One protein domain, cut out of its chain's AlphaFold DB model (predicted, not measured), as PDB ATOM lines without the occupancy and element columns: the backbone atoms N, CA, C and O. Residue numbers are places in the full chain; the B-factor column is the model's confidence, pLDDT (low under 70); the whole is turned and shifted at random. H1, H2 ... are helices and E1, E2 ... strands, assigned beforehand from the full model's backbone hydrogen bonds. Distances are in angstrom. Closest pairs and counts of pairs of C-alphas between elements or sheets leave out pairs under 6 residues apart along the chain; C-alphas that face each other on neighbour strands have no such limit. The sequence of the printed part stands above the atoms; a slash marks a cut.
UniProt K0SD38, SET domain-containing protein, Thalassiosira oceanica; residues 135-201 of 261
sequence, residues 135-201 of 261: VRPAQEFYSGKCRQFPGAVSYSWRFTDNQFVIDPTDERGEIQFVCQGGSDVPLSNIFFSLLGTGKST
ATOM      1  N   VAL A 135     196.076 172.853 158.572       98.00
ATOM      2  CA  VAL A 135     195.472 171.517 158.487       98.00
ATOM      3  C   VAL A 135     194.019 171.602 158.937       98.00
ATOM      4  O   VAL A 135     193.751 171.935 160.088       98.00
ATOM      5  N   ARG A 136     193.083 171.270 158.049       97.06
ATOM      6  CA  ARG A 136     191.639 171.344 158.305       97.06
ATOM      7  C   ARG A 136     190.977 169.977 158.146       97.06
ATOM      8  O   ARG A 136     191.425 169.192 157.306       97.06
ATOM      9  N   PRO A 137     189.897 169.675 158.887       97.31
ATOM     10  CA  PRO A 137     189.038 168.543 158.563       97.31
ATOM     11  C   PRO A 137     188.488 168.694 157.139       97.31
ATOM     12  O   PRO A 137     187.920 169.732 156.790       97.31
ATOM     13  N   ALA A 138     188.644 167.663 156.307       97.19
ATOM     14  CA  ALA A 138     188.313 167.746 154.883       97.19
ATOM     15  C   ALA A 138     186.831 168.095 154.656       97.19
ATOM     16  O   ALA A 138     186.504 168.948 153.835       97.19
ATOM     17  N   GLN A 139     185.925 167.483 155.427       97.00
ATOM     18  CA  GLN A 139     184.488 167.734 155.307       97.00
ATOM     19  C   GLN A 139     184.123 169.201 155.576       97.00
ATOM     20  O   GLN A 139     183.327 169.778 154.833       97.00
ATOM     21  N   GLU A 140     184.700 169.812 156.610       95.69
ATOM     22  CA  GLU A 140     184.440 171.210 156.972       95.69
ATOM     23  C   GLU A 140     184.989 172.166 155.911       95.69
ATOM     24  O   GLU A 140     184.295 173.092 155.497       95.69
ATOM     25  N   PHE A 141     186.191 171.893 155.398       96.50
ATOM     26  CA  PHE A 141     186.794 172.687 154.329       96.50
ATOM     27  C   PHE A 141     185.940 172.690 153.053       96.50
ATOM     28  O   PHE A 141     185.590 173.759 152.549       96.50
ATOM     29  N   TYR A 142     185.536 171.509 152.567       95.75
ATOM     30  CA  TYR A 142     184.768 171.402 151.324       95.75
ATOM     31  C   TYR A 142     183.333 171.925 151.455       95.75
ATOM     32  O   TYR A 142     182.822 172.562 150.535       95.75
ATOM     33  N   SER A 143     182.668 171.676 152.589       95.88
ATOM     34  CA  SER A 143     181.288 172.141 152.803       95.88
ATOM     35  C   SER A 143     181.191 173.622 153.188       95.88
ATOM     36  O   SER A 143     180.152 174.242 152.941       95.88
ATOM     37  N   GLY A 144     182.261 174.181 153.758       95.50
ATOM     38  CA  GLY A 144     182.391 175.580 154.156       95.50
ATOM     39  C   GLY A 144     183.139 176.408 153.114       95.50
ATOM     40  O   GLY A 144     182.540 176.895 152.153       95.50
ATOM     41  N   LYS A 145     184.450 176.576 153.318       95.06
ATOM     42  CA  LYS A 145     185.301 177.493 152.545       95.06
ATOM     43  C   LYS A 145     185.230 177.249 151.040       95.06
ATOM     44  O   LYS A 145     184.958 178.194 150.311       95.06
ATOM     45  N   CYS A 146     185.367 176.013 150.559       94.81
ATOM     46  CA  CYS A 146     185.329 175.738 149.112       94.81
ATOM     47  C   CYS A 146     183.976 176.042 148.470       94.81
ATOM     48  O   CYS A 146     183.911 176.359 147.287       94.81
ATOM     49  N   ARG A 147     182.881 175.958 149.232       95.06
ATOM     50  CA  ARG A 147     181.556 176.316 148.723       95.06
ATOM     51  C   ARG A 147     181.439 177.818 148.462       95.06
ATOM     52  O   ARG A 147     180.729 178.215 147.542       95.06
ATOM     53  N   GLN A 148     182.098 178.635 149.280       96.00
ATOM     54  CA  GLN A 148     182.118 180.093 149.135       96.00
ATOM     55  C   GLN A 148     183.206 180.550 148.155       96.00
ATOM     56  O   GLN A 148     182.974 181.453 147.355       96.00
ATOM     57  N   PHE A 149     184.358 179.881 148.187       96.12
ATOM     58  CA  PHE A 149     185.558 180.198 147.420       96.12
ATOM     59  C   PHE A 149     186.098 178.933 146.732       96.12
ATOM     60  O   PHE A 149     187.039 178.305 147.227       96.12
ATOM     61  N   PRO A 150     185.519 178.528 145.584       94.31
ATOM     62  CA  PRO A 150     185.908 177.296 144.892       94.31
ATOM     63  C   PRO A 150     187.387 177.242 144.490       94.31
ATOM     64  O   PRO A 150     187.967 176.160 144.456       94.31
ATOM     65  N   GLY A 151     188.018 178.401 144.257       91.38
ATOM     66  CA  GLY A 151     189.446 178.505 143.930       91.38
ATOM     67  C   GLY A 151     190.382 177.939 145.006       91.38
ATOM     68  O   GLY A 151     191.476 177.486 144.675       91.38
ATOM     69  N   ALA A 152     189.928 177.850 146.263       95.50
ATOM     70  CA  ALA A 152     190.706 177.257 147.350       95.50
ATOM     71  C   ALA A 152     191.056 175.781 147.094       95.50
ATOM     72  O   ALA A 152     192.075 175.296 147.581       95.50
ATOM     73  N   VAL A 153     190.223 175.059 146.330       94.50
ATOM     74  CA  VAL A 153     190.434 173.634 146.033       94.50
ATOM     75  C   VAL A 153     191.724 173.421 145.243       94.50
ATOM     76  O   VAL A 153     192.467 172.493 145.557       94.50
ATOM     77  N   SER A 154     192.023 174.305 144.287       92.75
ATOM     78  CA  SER A 154     193.159 174.180 143.362       92.75
ATOM     79  C   SER A 154     194.525 174.212 144.048       92.75
ATOM     80  O   SER A 154     195.499 173.728 143.486       92.75
ATOM     81  N   TYR A 155     194.601 174.766 145.259       94.75
ATOM     82  CA  TYR A 155     195.830 174.834 146.054       94.75
ATOM     83  C   TYR A 155     195.767 173.978 147.321       94.75
ATOM     84  O   TYR A 155     196.653 174.052 148.163       94.75
ATOM     85  N   SER A 156     194.706 173.202 147.518       96.25
ATOM     86  CA  SER A 156     194.553 172.400 148.727       96.25
ATOM     87  C   SER A 156     195.165 171.012 148.544       96.25
ATOM     88  O   SER A 156     194.949 170.369 147.519       96.25
ATOM     89  N   TRP A 157     195.901 170.519 149.544       97.25
ATOM     90  CA  TRP A 157     196.415 169.147 149.532       97.25
ATOM     91  C   TRP A 157     195.526 168.238 150.367       97.25
ATOM     92  O   TRP A 157     195.536 168.319 151.599       97.25
ATOM     93  N   ARG A 158     194.775 167.344 149.727       97.38
ATOM     94  CA  ARG A 158     193.963 166.344 150.429       97.38
ATOM     95  C   ARG A 158     194.803 165.109 150.743       97.38
ATOM     96  O   ARG A 158     195.383 164.527 149.838       97.38
ATOM     97  N   PHE A 159     194.829 164.698 152.009       97.12
ATOM     98  CA  PHE A 159     195.522 163.469 152.402       97.12
ATOM     99  C   PHE A 159     194.816 162.221 151.867       97.12
ATOM    100  O   PHE A 159     193.586 162.181 151.777       97.12
ATOM    101  N   THR A 160     195.591 161.167 151.616       95.94
ATOM    102  CA  THR A 160     195.110 159.870 151.105       95.94
ATOM    103  C   THR A 160     194.064 159.183 151.990       95.94
ATOM    104  O   THR A 160     193.207 158.459 151.485       95.94
ATOM    105  N   ASP A 161     194.066 159.433 153.304       96.62
ATOM    106  CA  ASP A 161     193.042 158.920 154.228       96.62
ATOM    107  C   ASP A 161     191.716 159.698 154.181       96.62
ATOM    108  O   ASP A 161     190.752 159.333 154.856       96.62
ATOM    109  N   ASN A 162     191.656 160.761 153.374       96.25
ATOM    110  CA  ASN A 162     190.492 161.606 153.144       96.25
ATOM    111  C   ASN A 162     189.949 162.327 154.390       96.25
ATOM    112  O   ASN A 162     188.852 162.887 154.324       96.25
ATOM    113  N   GLN A 163     190.688 162.341 155.503       97.56
ATOM    114  CA  GLN A 163     190.224 162.937 156.760       97.56
ATOM    115  C   GLN A 163     190.558 164.426 156.861       97.56
ATOM    116  O   GLN A 163     189.769 165.205 157.398       97.56
ATOM    117  N   PHE A 164     191.712 164.825 156.329       98.06
ATOM    118  CA  PHE A 164     192.227 166.185 156.443       98.06
ATOM    119  C   PHE A 164     192.689 166.738 155.099       98.06
ATOM    120  O   PHE A 164     192.936 166.003 154.140       98.06
ATOM    121  N   VAL A 165     192.837 168.055 155.068       97.88
ATOM    122  CA  VAL A 165     193.401 168.820 153.959       97.88
ATOM    123  C   VAL A 165     194.400 169.841 154.504       97.88
ATOM    124  O   VAL A 165     194.216 170.346 155.613       97.88
ATOM    125  N   ILE A 166     195.454 170.143 153.751       98.31
ATOM    126  CA  ILE A 166     196.311 171.308 153.988       98.31
ATOM    127  C   ILE A 166     195.817 172.443 153.093       98.31
ATOM    128  O   ILE A 166     195.786 172.300 151.873       98.31
ATOM    129  N   ASP A 167     195.434 173.560 153.701       98.06
ATOM    130  CA  ASP A 167     194.920 174.745 153.019       98.06
ATOM    131  C   ASP A 167     195.918 175.912 153.139       98.06
ATOM    132  O   ASP A 167     196.039 176.503 154.219       98.06
ATOM    133  N   PRO A 168     196.655 176.253 152.064       97.94
ATOM    134  CA  PRO A 168     197.586 177.381 152.051       97.94
ATOM    135  C   PRO A 168     196.917 178.732 151.764       97.94
ATOM    136  O   PRO A 168     197.605 179.756 151.784       97.94
ATOM    137  N   THR A 169     195.620 178.754 151.454       97.50
ATOM    138  CA  THR A 169     194.936 179.945 150.933       97.50
ATOM    139  C   THR A 169     194.395 180.849 152.040       97.50
ATOM    140  O   THR A 169     194.119 180.400 153.155       97.50
ATOM    141  N   ASP A 170     194.213 182.130 151.730       95.81
ATOM    142  CA  ASP A 170     193.615 183.116 152.637       95.81
ATOM    143  C   ASP A 170     192.095 182.929 152.809       95.81
ATOM    144  O   ASP A 170     191.501 181.979 152.292       95.81
ATOM    145  N   GLU A 171     191.421 183.817 153.541       94.06
ATOM    146  CA  GLU A 171     189.973 183.739 153.768       94.06
ATOM    147  C   GLU A 171     189.122 183.847 152.492       94.06
ATOM    148  O   GLU A 171     187.933 183.547 152.534       94.06
ATOM    149  N   ARG A 172     189.710 184.249 151.360       94.81
ATOM    150  CA  ARG A 172     189.048 184.367 150.053       94.81
ATOM    151  C   ARG A 172     189.377 183.208 149.120       94.81
ATOM    152  O   ARG A 172     188.939 183.212 147.973       94.81
ATOM    153  N   GLY A 173     190.121 182.213 149.601       95.38
ATOM    154  CA  GLY A 173     190.555 181.080 148.791       95.38
ATOM    155  C   GLY A 173     191.688 181.416 147.825       95.38
ATOM    156  O   GLY A 173     191.936 180.638 146.907       95.38
ATOM    157  N   GLU A 174     192.387 182.535 148.032       95.69
ATOM    158  CA  GLU A 174     193.489 182.974 147.180       95.69
ATOM    159  C   GLU A 174     194.846 182.568 147.768       95.69
ATOM    160  O   GLU A 174     195.069 182.584 148.984       95.69
ATOM    161  N   ILE A 175     195.786 182.203 146.894       96.00
ATOM    162  CA  ILE A 175     197.140 181.817 147.298       96.00
ATOM    163  C   ILE A 175     198.043 183.051 147.448       96.00
ATOM    164  O   ILE A 175     198.457 183.688 146.478       96.00
ATOM    165  N   GLN A 176     198.414 183.367 148.685       96.38
ATOM    166  CA  GLN A 176     199.379 184.430 148.991       96.38
ATOM    167  C   GLN A 176     200.819 183.906 148.913       96.38
ATOM    168  O   GLN A 176     201.021 182.702 148.800       96.38
ATOM    169  N   PHE A 177     201.841 184.771 148.975       96.25
ATOM    170  CA  PHE A 177     203.256 184.341 149.078       96.25
ATOM    171  C   PHE A 177     203.601 183.708 150.432       96.25
ATOM    172  O   PHE A 177     204.545 182.928 150.551       96.25
ATOM    173  N   VAL A 178     202.829 184.060 151.457       96.94
ATOM    174  CA  VAL A 178     202.990 183.568 152.818       96.94
ATOM    175  C   VAL A 178     201.618 183.169 153.343       96.94
ATOM    176  O   VAL A 178     200.700 183.987 153.368       96.94
ATOM    177  N   CYS A 179     201.482 181.928 153.799       97.31
ATOM    178  CA  CYS A 179     200.317 181.461 154.529       97.31
ATOM    179  C   CYS A 179     200.423 181.971 155.965       97.31
ATOM    180  O   CYS A 179     201.272 181.510 156.731       97.31
ATOM    181  N   GLN A 180     199.583 182.939 156.326       96.00
ATOM    182  CA  GLN A 180     199.564 183.502 157.678       96.00
ATOM    183  C   GLN A 180     198.932 182.542 158.693       96.00
ATOM    184  O   GLN A 180     199.284 182.581 159.866       96.00
ATOM    185  N   GLY A 181     198.069 181.634 158.237       93.94
ATOM    186  CA  GLY A 181     197.250 180.778 159.088       93.94
ATOM    187  C   GLY A 181     195.855 181.346 159.306       93.94
ATOM    188  O   GLY A 181     195.402 182.201 158.547       93.94
ATOM    189  N   GLY A 182     195.197 180.878 160.362       92.94
ATOM    190  CA  GLY A 182     193.876 181.343 160.762       92.94
ATOM    191  C   GLY A 182     192.712 180.491 160.248       92.94
ATOM    192  O   GLY A 182     192.873 179.498 159.527       92.94
ATOM    193  N   SER A 183     191.506 180.863 160.660       91.25
ATOM    194  CA  SER A 183     190.248 180.227 160.268       91.25
ATOM    195  C   SER A 183     189.082 181.214 160.379       91.25
ATOM    196  O   SER A 183     189.267 182.376 160.743       91.25
ATOM    197  N   ASP A 184     187.869 180.736 160.099       87.50
ATOM    198  CA  ASP A 184     186.636 181.523 160.210       87.50
ATOM    199  C   ASP A 184     186.243 181.830 161.668       87.50
ATOM    200  O   ASP A 184     185.264 182.541 161.920       87.50
ATOM    201  N   VAL A 185     186.981 181.306 162.654       88.62
ATOM    202  CA  VAL A 185     186.722 181.629 164.058       88.62
ATOM    203  C   VAL A 185     187.128 183.082 164.367       88.62
ATOM    204  O   VAL A 185     188.139 183.582 163.856       88.62
ATOM    205  N   PRO A 186     186.369 183.796 165.222       90.94
ATOM    206  CA  PRO A 186     186.594 185.217 165.468       90.94
ATOM    207  C   PRO A 186     188.036 185.554 165.872       90.94
ATOM    208  O   PRO A 186     188.621 184.922 166.745       90.94
ATOM    209  N   LEU A 187     188.598 186.613 165.289       91.31
ATOM    210  CA  LEU A 187     189.943 187.130 165.590       91.31
ATOM    211  C   LEU A 187     191.123 186.218 165.208       91.31
ATOM    212  O   LEU A 187     192.257 186.673 165.342       91.31
ATOM    213  N   SER A 188     190.914 184.998 164.702       92.06
ATOM    214  CA  SER A 188     192.020 184.079 164.386       92.06
ATOM    215  C   SER A 188     192.965 184.641 163.320       92.06
ATOM    216  O   SER A 188     194.168 184.760 163.552       92.06
ATOM    217  N   ASN A 189     192.419 185.128 162.201       90.62
ATOM    218  CA  ASN A 189     193.217 185.733 161.126       90.62
ATOM    219  C   ASN A 189     194.005 186.966 161.610       90.62
ATOM    220  O   ASN A 189     195.169 187.147 161.254       90.62
ATOM    221  N   ILE A 190     193.396 187.793 162.468       91.25
ATOM    222  CA  ILE A 190     194.047 188.976 163.056       91.25
ATOM    223  C   ILE A 190     195.200 188.546 163.969       91.25
ATOM    224  O   ILE A 190     196.293 189.106 163.900       91.25
ATOM    225  N   PHE A 191     194.963 187.537 164.809       92.62
ATOM    226  CA  PHE A 191     195.941 187.018 165.757       92.62
ATOM    227  C   PHE A 191     197.196 186.493 165.052       92.62
ATOM    228  O   PHE A 191     198.307 186.889 165.400       92.62
ATOM    229  N   PHE A 192     197.038 185.658 164.024       92.19
ATOM    230  CA  PHE A 192     198.182 185.091 163.308       92.19
ATOM    231  C   PHE A 192     198.921 186.096 162.426       92.19
ATOM    232  O   PHE A 192     200.151 186.060 162.371       92.19
ATOM    233  N   SER A 193     198.194 187.034 161.815       90.44
ATOM    234  CA  SER A 193     198.800 188.158 161.098       90.44
ATOM    235  C   SER A 193     199.716 188.983 162.015       90.44
ATOM    236  O   SER A 193     200.830 189.337 161.632       90.44
ATOM    237  N   LEU A 194     199.307 189.207 163.271       91.94
ATOM    238  CA  LEU A 194     200.109 189.944 164.255       91.94
ATOM    239  C   LEU A 194     201.328 189.157 164.765       91.94
ATOM    240  O   LEU A 194     202.364 189.754 165.051       91.94
ATOM    241  N   LEU A 195     201.224 187.830 164.893       91.81
ATOM    242  CA  LEU A 195     202.327 186.993 165.378       91.81
ATOM    243  C   LEU A 195     203.476 186.838 164.370       91.81
ATOM    244  O   LEU A 195     204.574 186.452 164.769       91.81
ATOM    245  N   GLY A 196     203.237 187.092 163.080       90.38
ATOM    246  CA  GLY A 196     204.264 186.968 162.041       90.38
ATOM    247  C   GLY A 196     204.791 185.539 161.868       90.38
ATOM    248  O   GLY A 196     205.930 185.339 161.457       90.38
ATOM    249  N   THR A 197     203.985 184.524 162.192       90.75
ATOM    250  CA  THR A 197     204.368 183.099 162.110       90.75
ATOM    251  C   THR A 197     204.133 182.482 160.733       90.75
ATOM    252  O   THR A 197     204.043 181.256 160.616       90.75
ATOM    253  N   GLY A 198     203.986 183.320 159.709       95.50
ATOM    254  CA  GLY A 198     203.620 182.895 158.372       95.50
ATOM    255  C   GLY A 198     204.621 181.921 157.745       95.50
ATOM    256  O   GLY A 198     205.804 181.888 158.095       95.50
ATOM    257  N   LYS A 199     204.131 181.099 156.816       97.56
ATOM    258  CA  LYS A 199     204.908 180.073 156.108       97.56
ATOM    259  C   LYS A 199     204.958 180.358 154.618       97.56
ATOM    260  O   LYS A 199     203.922 180.645 154.028       97.56
ATOM    261  N   SER A 200     206.143 180.269 154.017       97.69
ATOM    262  CA  SER A 200     206.299 180.427 152.569       97.69
ATOM    263  C   SER A 200     205.435 179.409 151.828       97.69
ATOM    264  O   SER A 200     205.471 178.218 152.131       97.69
ATOM    265  N   THR A 201     204.665 179.878 150.852       97.94
ATOM    266  CA  THR A 201     203.823 179.037 149.990       97.94
ATOM    267  C   THR A 201     204.518 178.679 148.681       97.94
ATOM    268  O   THR A 201     203.872 178.176 147.768       97.94
TER     269      THR A 201
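Overview. This is residues 135 to 201 of the 261 residues of the protein "SET domain-containing protein" of Thalassiosira oceanica (UniProt K0SD38). What shape would strike a reader first? At one end a small sheet of two strands, E1 and E2, sits beside an arc of three short helices, H1, H2 and H3; at the other end residues 180 to 198 form a wide loop that holds H4. A short antiparallel pairing of residues 178 to 179 with residues 199 to 200 closes the loop at its base. What is it built of? The printed part has 67 residues, with four named helices and two named strands in the order E1 H1 H2 H3 E2 H4; the sheet is antiparallel, and the class is mixed, helices and strands, with under half of the residues in named elements. How large is it? It is compact, with a radius of gyration of the C-alphas of 11.5 A and spans of 32 by 24 by 20 A.

Arrangement. How do the strands pair? E1, residues 135 to 137, and E2, residues 164 to 167, are antiparallel neighbours at 134 degrees; N 136 and O 165 are 2.8 A apart, and N 165 and O 136 are 2.9 A apart, both within hydrogen-bond range. Residues 157 to 158 also pair with residues 165 to 166 of E2, antiparallel. How do the helices stand? The closest C-alphas of H1, residues 138 to 143, and E2 are those of Ala 138 and Phe 164, 4.5 A apart. H2, residues 145 to 148, and H3, residues 150 to 155, only just touch, with 3 pairs of C-alphas within 8 A, and only at the corner by their link; the closest C-alphas are those of Cys 146 and Ala 152, 5.9 A apart. H1 and H2 meet only through their link, H1 and H3 are near each other, and H4, residues 188 to 195, touches no helix. What do the helix backbones show? Every O i to N i+4 pair is within hydrogen-bond range in H1 and H4, and H2 is too short for such a pair. In H3 it is 0 of 2, with 3 of 3 O i to N i+3 pairs within range.

Along the chain. Where does the first element begin? C-alpha 135, the first of E1, is at (195.472, 171.517, 158.487). Which elements are longer? H3 measures 10.3 A from first to last C-alpha, E2 9.6 A and H4 10.8 A. Where does H4 end? C-alpha 195 is at (202.327, 186.993, 165.378).

Size, cuts and confidence. How far does it reach? The two C-alphas farthest apart are those of Asp 161 and Leu 194, 33.4 A. Are there long links or cuts? The link from E2 to H4, 20 residues, is long, and the printed part has no cut. How sure is the model? The mean pLDDT of the printed part is 95.0, and no printed residue is under 70.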